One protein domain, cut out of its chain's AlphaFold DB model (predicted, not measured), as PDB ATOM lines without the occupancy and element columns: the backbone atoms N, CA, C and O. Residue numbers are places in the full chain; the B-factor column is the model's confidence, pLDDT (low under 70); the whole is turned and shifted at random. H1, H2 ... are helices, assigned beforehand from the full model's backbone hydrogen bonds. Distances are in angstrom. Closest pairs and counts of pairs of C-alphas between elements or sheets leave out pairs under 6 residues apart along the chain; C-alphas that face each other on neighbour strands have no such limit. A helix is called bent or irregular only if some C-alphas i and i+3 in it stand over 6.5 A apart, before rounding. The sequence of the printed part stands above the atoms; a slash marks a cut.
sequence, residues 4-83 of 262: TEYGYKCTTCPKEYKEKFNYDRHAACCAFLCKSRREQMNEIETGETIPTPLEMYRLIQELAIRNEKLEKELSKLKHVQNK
ATOM      1  N   THR A   4     175.235 177.114 210.424       53.69
ATOM      2  CA  THR A   4     174.587 175.852 210.032       53.69
ATOM      3  C   THR A   4     174.146 175.111 211.289       53.69
ATOM      4  O   THR A   4     174.833 175.205 212.306       53.69
ATOM      5  N   GLU A   5     173.025 174.388 211.229       51.19
ATOM      6  CA  GLU A   5     172.286 173.823 212.377       51.19
ATOM      7  C   GLU A   5     173.100 172.974 213.381       51.19
ATOM      8  O   GLU A   5     172.615 172.754 214.485       51.19
ATOM      9  N   TYR A   6     174.346 172.569 213.088       58.66
ATOM     10  CA  TYR A   6     175.155 171.715 213.974       58.66
ATOM     11  C   TYR A   6     176.666 172.051 214.068       58.66
ATOM     12  O   TYR A   6     177.470 171.170 214.374       58.66
ATOM     13  N   GLY A   7     177.103 173.302 213.843       72.00
ATOM     14  CA  GLY A   7     178.515 173.674 214.071       72.00
ATOM     15  C   GLY A   7     178.952 175.056 213.565       72.00
ATOM     16  O   GLY A   7     178.218 175.740 212.854       72.00
ATOM     17  N   TYR A   8     180.171 175.460 213.934       83.31
ATOM     18  CA  TYR A   8     180.834 176.711 213.548       83.31
ATOM     19  C   TYR A   8     181.963 176.427 212.549       83.31
ATOM     20  O   TYR A   8     182.912 175.714 212.876       83.31
ATOM     21  N   LYS A   9     181.897 176.998 211.343       85.25
ATOM     22  CA  LYS A   9     182.919 176.809 210.298       85.25
ATOM     23  C   LYS A   9     183.793 178.048 210.139       85.25
ATOM     24  O   LYS A   9     183.279 179.168 210.115       85.25
ATOM     25  N   CYS A  10     185.107 177.852 210.027       85.69
ATOM     26  CA  CYS A  10     186.028 178.936 209.700       85.69
ATOM     27  C   CYS A  10     185.851 179.380 208.242       85.69
ATOM     28  O   CYS A  10     185.636 178.562 207.356       85.69
ATOM     29  N   THR A  11     185.932 180.686 207.992       85.25
ATOM     30  CA  THR A  11     185.829 181.261 206.642       85.25
ATOM     31  C   THR A  11     187.169 181.292 205.912       85.25
ATOM     32  O   THR A  11     187.194 181.425 204.696       85.25
ATOM     33  N   THR A  12     188.279 181.191 206.646       83.62
ATOM     34  CA  THR A  12     189.648 181.314 206.117       83.62
ATOM     35  C   THR A  12     190.372 179.980 205.985       83.62
ATOM     36  O   THR A  12     191.391 179.901 205.308       83.62
ATOM     37  N   CYS A  13     189.868 178.919 206.616       85.81
ATOM     38  CA  CYS A  13     190.428 177.579 206.491       85.81
ATOM     39  C   CYS A  13     189.318 176.518 206.593       85.81
ATOM     40  O   CYS A  13     188.232 176.822 207.083       85.81
ATOM     41  N   PRO A  14     189.571 175.258 206.200       85.12
ATOM     42  CA  PRO A  14     188.542 174.215 206.162       85.12
ATOM     43  C   PRO A  14     188.163 173.638 207.545       85.12
ATOM     44  O   PRO A  14     187.599 172.551 207.618       85.12
ATOM     45  N   LYS A  15     188.499 174.304 208.661       83.62
ATOM     46  CA  LYS A  15     188.254 173.777 210.016       83.62
ATOM     47  C   LYS A  15     186.833 174.056 210.503       83.62
ATOM     48  O   LYS A  15     186.317 175.168 210.379       83.62
ATOM     49  N   GLU A  16     186.257 173.048 211.154       88.62
ATOM     50  CA  GLU A  16     184.926 173.086 211.756       88.62
ATOM     51  C   GLU A  16     185.005 172.829 213.265       88.62
ATOM     52  O   GLU A  16     185.835 172.056 213.747       88.62
ATOM     53  N   TYR A  17     184.134 173.491 214.020       85.38
ATOM     54  CA  TYR A  17     184.137 173.505 215.476       85.38
ATOM     55  C   TYR A  17     182.732 173.250 216.009       85.38
ATOM     56  O   TYR A  17     181.762 173.850 215.553       85.38
ATOM     57  N   LYS A  18     182.617 172.389 217.021       84.31
ATOM     58  CA  LYS A  18     181.334 172.115 217.689       84.31
ATOM     59  C   LYS A  18     180.923 173.243 218.639       84.31
ATOM     60  O   LYS A  18     179.749 173.568 218.752       84.31
ATOM     61  N   GLU A  19     181.900 173.865 219.292       84.38
ATOM     62  CA  GLU A  19     181.680 174.884 220.321       84.38
ATOM     63  C   GLU A  19     182.122 176.268 219.847       84.38
ATOM     64  O   GLU A  19     183.189 176.419 219.245       84.38
ATOM     65  N   LYS A  20     181.334 177.293 220.199       82.44
ATOM     66  CA  LYS A  20     181.585 178.687 219.812       82.44
ATOM     67  C   LYS A  20     182.945 179.192 220.297       82.44
ATOM     68  O   LYS A  20     183.690 179.780 219.526       82.44
ATOM     69  N   PHE A  21     183.293 178.894 221.549       81.31
ATOM     70  CA  PHE A  21     184.564 179.307 222.148       81.31
ATOM     71  C   PHE A  21     185.779 178.810 221.346       81.31
ATOM     72  O   PHE A  21     186.730 179.556 221.124       81.31
ATOM     73  N   ASN A  22     185.737 177.569 220.854       78.94
ATOM     74  CA  ASN A  22     186.820 177.006 220.047       78.94
ATOM     75  C   ASN A  22     186.930 177.666 218.666       78.94
ATOM     76  O   ASN A  22     188.045 177.863 218.177       78.94
ATOM     77  N   TYR A  23     185.794 178.030 218.069       84.44
ATOM     78  CA  TYR A  23     185.757 178.815 216.838       84.44
ATOM     79  C   TYR A  23     186.333 180.219 217.046       84.44
ATOM     80  O   TYR A  23     187.254 180.591 216.324       84.44
ATOM     81  N   ASP A  24     185.860 180.961 218.054       79.00
ATOM     82  CA  ASP A  24     186.282 182.344 218.323       79.00
ATOM     83  C   ASP A  24     187.805 182.417 218.545       79.00
ATOM     84  O   ASP A  24     188.508 183.253 217.976       79.00
ATOM     85  N   ARG A  25     188.339 181.450 219.296       76.62
ATOM     86  CA  ARG A  25     189.770 181.286 219.577       76.62
ATOM     87  C   ARG A  25     190.611 181.003 218.335       76.62
ATOM     88  O   ARG A  25     191.734 181.484 218.213       76.62
ATOM     89  N   HIS A  26     190.088 180.208 217.409       82.31
ATOM     90  CA  HIS A  26     190.752 179.940 216.141       82.31
ATOM     91  C   HIS A  26     190.677 181.141 215.192       82.31
ATOM     92  O   HIS A  26     191.698 181.525 214.619       82.31
ATOM     93  N   ALA A  27     189.493 181.739 215.044       81.56
ATOM     94  CA  ALA A  27     189.233 182.856 214.144       81.56
ATOM     95  C   ALA A  27     190.127 184.066 214.456       81.56
ATOM     96  O   ALA A  27     190.643 184.680 213.524       81.56
ATOM     97  N   ALA A  28     190.403 184.320 215.743       75.75
ATOM     98  CA  ALA A  28     191.286 185.393 216.207       75.75
ATOM     99  C   ALA A  28     192.695 185.370 215.583       75.75
ATOM    100  O   ALA A  28     193.309 186.416 215.420       75.75
ATOM    101  N   CYS A  29     193.220 184.192 215.224       75.81
ATOM    102  CA  CYS A  29     194.559 184.051 214.633       75.81
ATOM    103  C   CYS A  29     194.545 183.519 213.199       75.81
ATOM    104  O   CYS A  29     195.519 183.685 212.469       75.81
ATOM    105  N   CYS A  30     193.489 182.807 212.795       82.69
ATOM    106  CA  CYS A  30     193.474 182.068 211.535       82.69
ATOM    107  C   CYS A  30     193.626 182.983 210.325       82.69
ATOM    108  O   CYS A  30     194.319 182.624 209.378       82.69
ATOM    109  N   ALA A  31     192.997 184.160 210.362       80.00
ATOM    110  CA  ALA A  31     193.086 185.120 209.270       80.00
ATOM    111  C   ALA A  31     194.530 185.561 209.011       80.00
ATOM    112  O   ALA A  31     194.929 185.658 207.860       80.00
ATOM    113  N   PHE A  32     195.320 185.753 210.068       81.50
ATOM    114  CA  PHE A  32     196.742 186.067 209.968       81.50
ATOM    115  C   PHE A  32     197.569 184.845 209.532       81.50
ATOM    116  O   PHE A  32     198.347 184.914 208.584       81.50
ATOM    117  N   LEU A  33     197.356 183.688 210.169       80.69
ATOM    118  CA  LEU A  33     198.139 182.471 209.914       80.69
ATOM    119  C   LEU A  33     197.936 181.876 208.511       80.69
ATOM    120  O   LEU A  33     198.806 181.152 208.037       80.69
ATOM    121  N   CYS A  34     196.807 182.160 207.857       83.25
ATOM    122  CA  CYS A  34     196.528 181.723 206.487       83.25
ATOM    123  C   CYS A  34     197.099 182.656 205.406       83.25
ATOM    124  O   CYS A  34     197.079 182.274 204.237       83.25
ATOM    125  N   LYS A  35     197.606 183.844 205.763       83.62
ATOM    126  CA  LYS A  35     198.312 184.735 204.825       83.62
ATOM    127  C   LYS A  35     199.665 184.146 204.429       83.62
ATOM    128  O   LYS A  35     200.238 183.330 205.154       83.62
ATOM    129  N   SER A  36     200.202 184.572 203.289       85.31
ATOM    130  CA  SER A  36     201.567 184.212 202.907       85.31
ATOM    131  C   SER A  36     202.579 184.801 203.895       85.31
ATOM    132  O   SER A  36     202.343 185.829 204.531       85.31
ATOM    133  N   ARG A  37     203.761 184.182 203.996       83.62
ATOM    134  CA  ARG A  37     204.825 184.649 204.903       83.62
ATOM    135  C   ARG A  37     205.227 186.107 204.640       83.62
ATOM    136  O   ARG A  37     205.561 186.819 205.578       83.62
ATOM    137  N   ARG A  38     205.173 186.549 203.378       84.38
ATOM    138  CA  ARG A  38     205.475 187.931 202.977       84.38
ATOM    139  C   ARG A  38     204.409 188.913 203.471       84.38
ATOM    140  O   ARG A  38     204.758 189.952 204.008       84.38
ATOM    141  N   GLU A  39     203.132 188.570 203.334       83.50
ATOM    142  CA  GLU A  39     202.017 189.398 203.824       83.50
ATOM    143  C   GLU A  39     202.006 189.489 205.353       83.50
ATOM    144  O   GLU A  39     201.792 190.565 205.897       83.50
ATOM    145  N   GLN A  40     202.309 188.384 206.043       82.50
ATOM    146  CA  GLN A  40     202.443 188.373 207.503       82.50
ATOM    147  C   GLN A  40     203.533 189.335 207.985       82.50
ATOM    148  O   GLN A  40     203.312 190.071 208.940       82.50
ATOM    149  N   MET A  41     204.703 189.335 207.335       81.12
ATOM    150  CA  MET A  41     205.801 190.236 207.702       81.12
ATOM    151  C   MET A  41     205.449 191.700 207.442       81.12
ATOM    152  O   MET A  41     205.677 192.529 208.316       81.12
ATOM    153  N   ASN A  42     204.824 191.997 206.300       83.25
ATOM    154  CA  ASN A  42     204.378 193.352 205.984       83.25
ATOM    155  C   ASN A  42     203.389 193.890 207.034       83.25
ATOM    156  O   ASN A  42     203.534 195.024 207.462       83.25
ATOM    157  N   GLU A  43     202.418 193.087 207.483       79.19
ATOM    158  CA  GLU A  43     201.450 193.514 208.511       79.19
ATOM    159  C   GLU A  43     202.065 193.706 209.899       79.19
ATOM    160  O   GLU A  43     201.635 194.577 210.656       79.19
ATOM    161  N   ILE A  44     203.077 192.903 210.245       80.38
ATOM    162  CA  ILE A  44     203.844 193.102 211.480       80.38
ATOM    163  C   ILE A  44     204.594 194.440 211.422       80.38
ATOM    164  O   ILE A  44     204.639 195.153 212.422       80.38
ATOM    165  N   GLU A  45     205.172 194.780 210.268       77.94
ATOM    166  CA  GLU A  45     205.939 196.013 210.068       77.94
ATOM    167  C   GLU A  45     205.055 197.266 209.993       77.94
ATOM    168  O   GLU A  45     205.457 198.315 210.497       77.94
ATOM    169  N   THR A  46     203.852 197.180 209.409       74.44
ATOM    170  CA  THR A  46     202.933 198.327 209.302       74.44
ATOM    171  C   THR A  46     202.214 198.653 210.610       74.44
ATOM    172  O   THR A  46     201.779 199.788 210.792       74.44
ATOM    173  N   GLY A  47     202.104 197.703 211.547       65.25
ATOM    174  CA  GLY A  47     201.580 197.949 212.898       65.25
ATOM    175  C   GLY A  47     200.104 198.364 212.956       65.25
ATOM    176  O   GLY A  47     199.652 198.877 213.979       65.25
ATOM    177  N   GLU A  48     199.342 198.150 211.879       62.31
ATOM    178  CA  GLU A  48     198.012 198.749 211.681       62.31
ATOM    179  C   GLU A  48     196.933 198.232 212.647       62.31
ATOM    180  O   GLU A  48     195.905 198.885 212.827       62.31
ATOM    181  N   THR A  49     197.157 197.103 213.330       62.81
ATOM    182  CA  THR A  49     196.222 196.576 214.337       62.81
ATOM    183  C   THR A  49     196.956 195.921 215.504       62.81
ATOM    184  O   THR A  49     197.387 194.770 215.417       62.81
ATOM    185  N   ILE A  50     197.071 196.639 216.624       67.38
ATOM    186  CA  ILE A  50     197.574 196.079 217.884       67.38
ATOM    187  C   ILE A  50     196.386 195.474 218.651       67.38
ATOM    188  O   ILE A  50     195.395 196.177 218.868       67.38
ATOM    189  N   PRO A  51     196.450 194.196 219.075       70.75
ATOM    190  CA  PRO A  51     195.409 193.591 219.898       70.75
ATOM    191  C   PRO A  51     195.217 194.356 221.208       70.75
ATOM    192  O   PRO A  51     196.175 194.864 221.795       70.75
ATOM    193  N   THR A  52     193.994 194.374 221.729       80.75
ATOM    194  CA  THR A  52     193.762 194.896 223.079       80.75
ATOM    195  C   THR A  52     194.550 194.080 224.116       80.75
ATOM    196  O   THR A  52     194.830 192.898 223.895       80.75
ATOM    197  N   PRO A  53     194.870 194.639 225.299       81.62
ATOM    198  CA  PRO A  53     195.579 193.899 226.348       81.62
ATOM    199  C   PRO A  53     194.903 192.572 226.731       81.62
ATOM    200  O   PRO A  53     195.579 191.582 227.008       81.62
ATOM    201  N   LEU A  54     193.565 192.527 226.695       76.50
ATOM    202  CA  LEU A  54     192.784 191.319 226.962       76.50
ATOM    203  C   LEU A  54     192.944 190.267 225.854       76.50
ATOM    204  O   LEU A  54     193.078 189.079 226.146       76.50
ATOM    205  N   GLU A  55     192.934 190.684 224.589       74.38
ATOM    206  CA  GLU A  55     193.172 189.794 223.450       74.38
ATOM    207  C   GLU A  55     194.610 189.280 223.453       74.38
ATOM    208  O   GLU A  55     194.826 188.081 223.291       74.38
ATOM    209  N   MET A  56     195.579 190.147 223.743       81.38
ATOM    210  CA  MET A  56     196.984 189.769 223.870       81.38
ATOM    211  C   MET A  56     197.194 188.753 225.000       81.38
ATOM    212  O   MET A  56     197.862 187.740 224.802       81.38
ATOM    213  N   TYR A  57     196.558 188.955 226.158       81.50
ATOM    214  CA  TYR A  57     196.601 187.993 227.261       81.50
ATOM    215  C   TYR A  57     196.003 186.631 226.874       81.50
ATOM    216  O   TYR A  57     196.605 185.593 227.152       81.50
ATOM    217  N   ARG A  58     194.869 186.612 226.158       76.88
ATOM    218  CA  ARG A  58     194.268 185.371 225.632       76.88
ATOM    219  C   ARG A  58     195.184 184.660 224.632       76.88
ATOM    220  O   ARG A  58     195.292 183.437 224.675       76.88
ATOM    221  N   LEU A  59     195.871 185.406 223.764       79.44
ATOM    222  CA  LEU A  59     196.856 184.854 222.827       79.44
ATOM    223  C   LEU A  59     198.051 184.228 223.557       79.44
ATOM    224  O   LEU A  59     198.488 183.139 223.189       79.44
ATOM    225  N   ILE A  60     198.546 184.875 224.614       85.12
ATOM    226  CA  ILE A  60     199.639 184.350 225.446       85.12
ATOM    227  C   ILE A  60     199.209 183.060 226.160       85.12
ATOM    228  O   ILE A  60     199.957 182.084 226.148       85.12
ATOM    229  N   GLN A  61     198.000 183.018 226.731       82.00
ATOM    230  CA  GLN A  61     197.452 181.802 227.346       82.00
ATOM    231  C   GLN A  61     197.347 180.649 226.334       82.00
ATOM    232  O   GLN A  61     197.743 179.522 226.629       82.00
ATOM    233  N   GLU A  62     196.882 180.933 225.116       81.81
ATOM    234  CA  GLU A  62     196.820 179.944 224.037       81.81
ATOM    235  C   GLU A  62     198.198 179.430 223.612       81.81
ATOM    236  O   GLU A  62     198.376 178.227 223.399       81.81
ATOM    237  N   LEU A  63     199.178 180.328 223.495       86.25
ATOM    238  CA  LEU A  63     200.561 179.963 223.192       86.25
ATOM    239  C   LEU A  63     201.156 179.084 224.291       86.25
ATOM    240  O   LEU A  63     201.783 178.077 223.970       86.25
ATOM    241  N   ALA A  64     200.910 179.403 225.564       87.62
ATOM    242  CA  ALA A  64     201.375 178.601 226.693       87.62
ATOM    243  C   ALA A  64     200.807 177.171 226.649       87.62
ATOM    244  O   ALA A  64     201.568 176.209 226.736       87.62
ATOM    245  N   ILE A  65     199.498 177.016 226.410       87.00
ATOM    246  CA  ILE A  65     198.852 175.696 226.292       87.00
ATOM    247  C   ILE A  65     199.407 174.910 225.092       87.00
ATOM    248  O   ILE A  65     199.659 173.705 225.188       87.00
ATOM    249  N   ARG A  66     199.606 175.567 223.940       86.06
ATOM    250  CA  ARG A  66     200.185 174.911 222.754       86.06
ATOM    251  C   ARG A  66     201.635 174.502 222.979       86.06
ATOM    252  O   ARG A  66     201.991 173.395 222.584       86.06
ATOM    253  N   ASN A  67     202.437 175.347 223.620       89.50
ATOM    254  CA  ASN A  67     203.822 175.032 223.960       89.50
ATOM    255  C   ASN A  67     203.894 173.844 224.916       89.50
ATOM    256  O   ASN A  67     204.613 172.897 224.624       89.50
ATOM    257  N   GLU A  68     203.076 173.812 225.969       92.62
ATOM    258  CA  GLU A  68     203.028 172.668 226.888       92.62
ATOM    259  C   GLU A  68     202.648 171.367 226.153       92.62
ATOM    260  O   GLU A  68     203.222 170.299 226.390       92.62
ATOM    261  N   LYS A  69     201.699 171.438 225.208       90.38
ATOM    262  CA  LYS A  69     201.335 170.290 224.369       90.38
ATOM    263  C   LYS A  69     202.498 169.842 223.478       90.38
ATOM    264  O   LYS A  69     202.775 168.644 223.418       90.38
ATOM    265  N   LEU A  70     203.183 170.778 222.821       89.31
ATOM    266  CA  LEU A  70     204.348 170.496 221.977       89.31
ATOM    267  C   LEU A  70     205.505 169.904 222.788       89.31
ATOM    268  O   LEU A  70     206.120 168.937 222.348       89.31
ATOM    269  N   GLU A  71     205.770 170.416 223.989       88.94
ATOM    270  CA  GLU A  71     206.779 169.885 224.909       88.94
ATOM    271  C   GLU A  71     206.448 168.455 225.352       88.94
ATOM    272  O   GLU A  71     207.330 167.591 225.375       88.94
ATOM    273  N   LYS A  72     205.171 168.166 225.635       89.25
ATOM    274  CA  LYS A  72     204.692 166.806 225.938       89.25
ATOM    275  C   LYS A  72     204.807 165.862 224.740       89.25
ATOM    276  O   LYS A  72     205.121 164.687 224.918       89.25
ATOM    277  N   GLU A  73     204.547 166.325 223.523       82.50
ATOM    278  CA  GLU A  73     204.743 165.516 222.314       82.50
ATOM    279  C   GLU A  73     206.235 165.269 222.042       82.50
ATOM    280  O   GLU A  73     206.632 164.133 221.777       82.50
ATOM    281  N   LEU A  74     207.086 166.283 222.224       79.50
ATOM    282  CA  LEU A  74     208.543 166.162 222.145       79.50
ATOM    283  C   LEU A  74     209.106 165.187 223.179       79.50
ATOM    284  O   LEU A  74     209.980 164.385 222.847       79.50
ATOM    285  N   SER A  75     208.626 165.227 224.423       77.00
ATOM    286  CA  SER A  75     209.075 164.303 225.469       77.00
ATOM    287  C   SER A  75     208.660 162.863 225.160       77.00
ATOM    288  O   SER A  75     209.483 161.953 225.279       77.00
ATOM    289  N   LYS A  76     207.439 162.646 224.650       74.88
ATOM    290  CA  LYS A  76     206.984 161.332 224.164       74.88
ATOM    291  C   LYS A  76     207.835 160.820 223.002       74.88
ATOM    292  O   LYS A  76     208.288 159.678 223.050       74.88
ATOM    293  N   LEU A  77     208.104 161.652 221.995       68.56
ATOM    294  CA  LEU A  77     208.950 161.285 220.853       68.56
ATOM    295  C   LEU A  77     210.380 160.949 221.291       68.56
ATOM    296  O   LEU A  77     210.920 159.925 220.872       68.56
ATOM    297  N   LYS A  78     210.965 161.739 222.201       64.31
ATOM    298  CA  LYS A  78     212.268 161.438 222.816       64.31
ATOM    299  C   LYS A  78     212.243 160.107 223.569       64.31
ATOM    300  O   LYS A  78     213.175 159.322 223.432       64.31
ATOM    301  N   HIS A  79     211.185 159.810 224.324       57.81
ATOM    302  CA  HIS A  79     211.059 158.534 225.034       57.81
ATOM    303  C   HIS A  79     210.937 157.333 224.092       57.81
ATOM    304  O   HIS A  79     211.576 156.314 224.341       57.81
ATOM    305  N   VAL A  80     210.175 157.446 223.001       59.78
ATOM    306  CA  VAL A  80     210.064 156.387 221.983       59.78
ATOM    307  C   VAL A  80     211.398 156.184 221.262       59.78
ATOM    308  O   VAL A  80     211.844 155.051 221.109       59.78
ATOM    309  N   GLN A  81     212.091 157.268 220.905       57.38
ATOM    310  CA  GLN A  81     213.419 157.209 220.291       57.38
ATOM    311  C   GLN A  81     214.491 156.624 221.229       57.38
ATOM    312  O   GLN A  81     215.446 156.008 220.753       57.38
ATOM    313  N   ASN A  82     214.332 156.798 222.545       52.94
ATOM    314  CA  ASN A  82     215.266 156.320 223.566       52.94
ATOM    315  C   ASN A  82     214.965 154.903 224.077       52.94
ATOM    316  O   ASN A  82     215.774 154.358 224.833       52.94
ATOM    317  N   LYS A  83     213.847 154.275 223.682       56.75
ATOM    318  CA  LYS A  83     213.633 152.853 223.976       56.75
ATOM    319  C   LYS A  83     214.663 152.044 223.190       56.75
ATOM    320  O   LYS A  83     214.555 151.872 221.980       56.75
TER     321      LYS A  83
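What this domain is: This is residues 4 to 83 of the 262 residues of an uncharacterized protein of viral metagenome (UniProt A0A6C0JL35). One long helix, H3, reaches out as an arm from a loose body, which holds a looped opening stretch, residues 4 to 19, then H1 and H2, set crosswise to each other. The opening stretch folds back on itself through a short pairing; the arm that sticks out is residues 63 to 83, of which 63 to 82 belong to H3. The 80 printed residues have three named helices, in the order H1, H2, H3, and no named strand; the class is all helix. The whole is loose, with a radius of gyration of the C-alphas of 16.4 A, and spans 49 by 40 by 26 A.

Where its parts are: Begin at C-alpha 4, at (174.587, 175.852, 210.032); residues 4 to 19 hold no named element. Find C-alpha 20 at (181.585, 178.687, 219.812), where H1 begins; it runs over residues 20 to 33, 19.7 A long. H1 is irregular: C-alphas 28 and 31 are 7.2 A apart. Next comes H2, residues 37 to 46, 14.5 A long. H3, residues 53 to 82, runs 42.5 A to C-alpha 82 at (215.266, 156.320, 223.566).

How they stand to each other: Look first at residues 8 to 9, paired antiparallel with residues 16 to 17. H1 and H2 are close but not clearly touching; their closest C-alphas, those of Phe 32 and Gln 40, are 6.6 A apart. Their lines are about perpendicular, at 88 degrees. H1 and H3 are near each other, with 9 pairs of C-alphas within 10 A. H2 and H3 are apart. In H2 and H3 every O i to N i+4 pair is within hydrogen-bond range; in H1, 7 of 10 are.

The domain as a whole: The two C-alphas farthest apart, those of Glu 48 and Lys 83, are 50.0 A apart. The printed part has no cut. The link from H1 to H2 is tight and that from H2 to H3 short. Residues 44 to 50, of which 44 to 46 belong to H2, also stand free. The mean pLDDT of the printed part is 78.4; look for values under 70 at residues 4 to 6, 47 to 50 and 77 to 83.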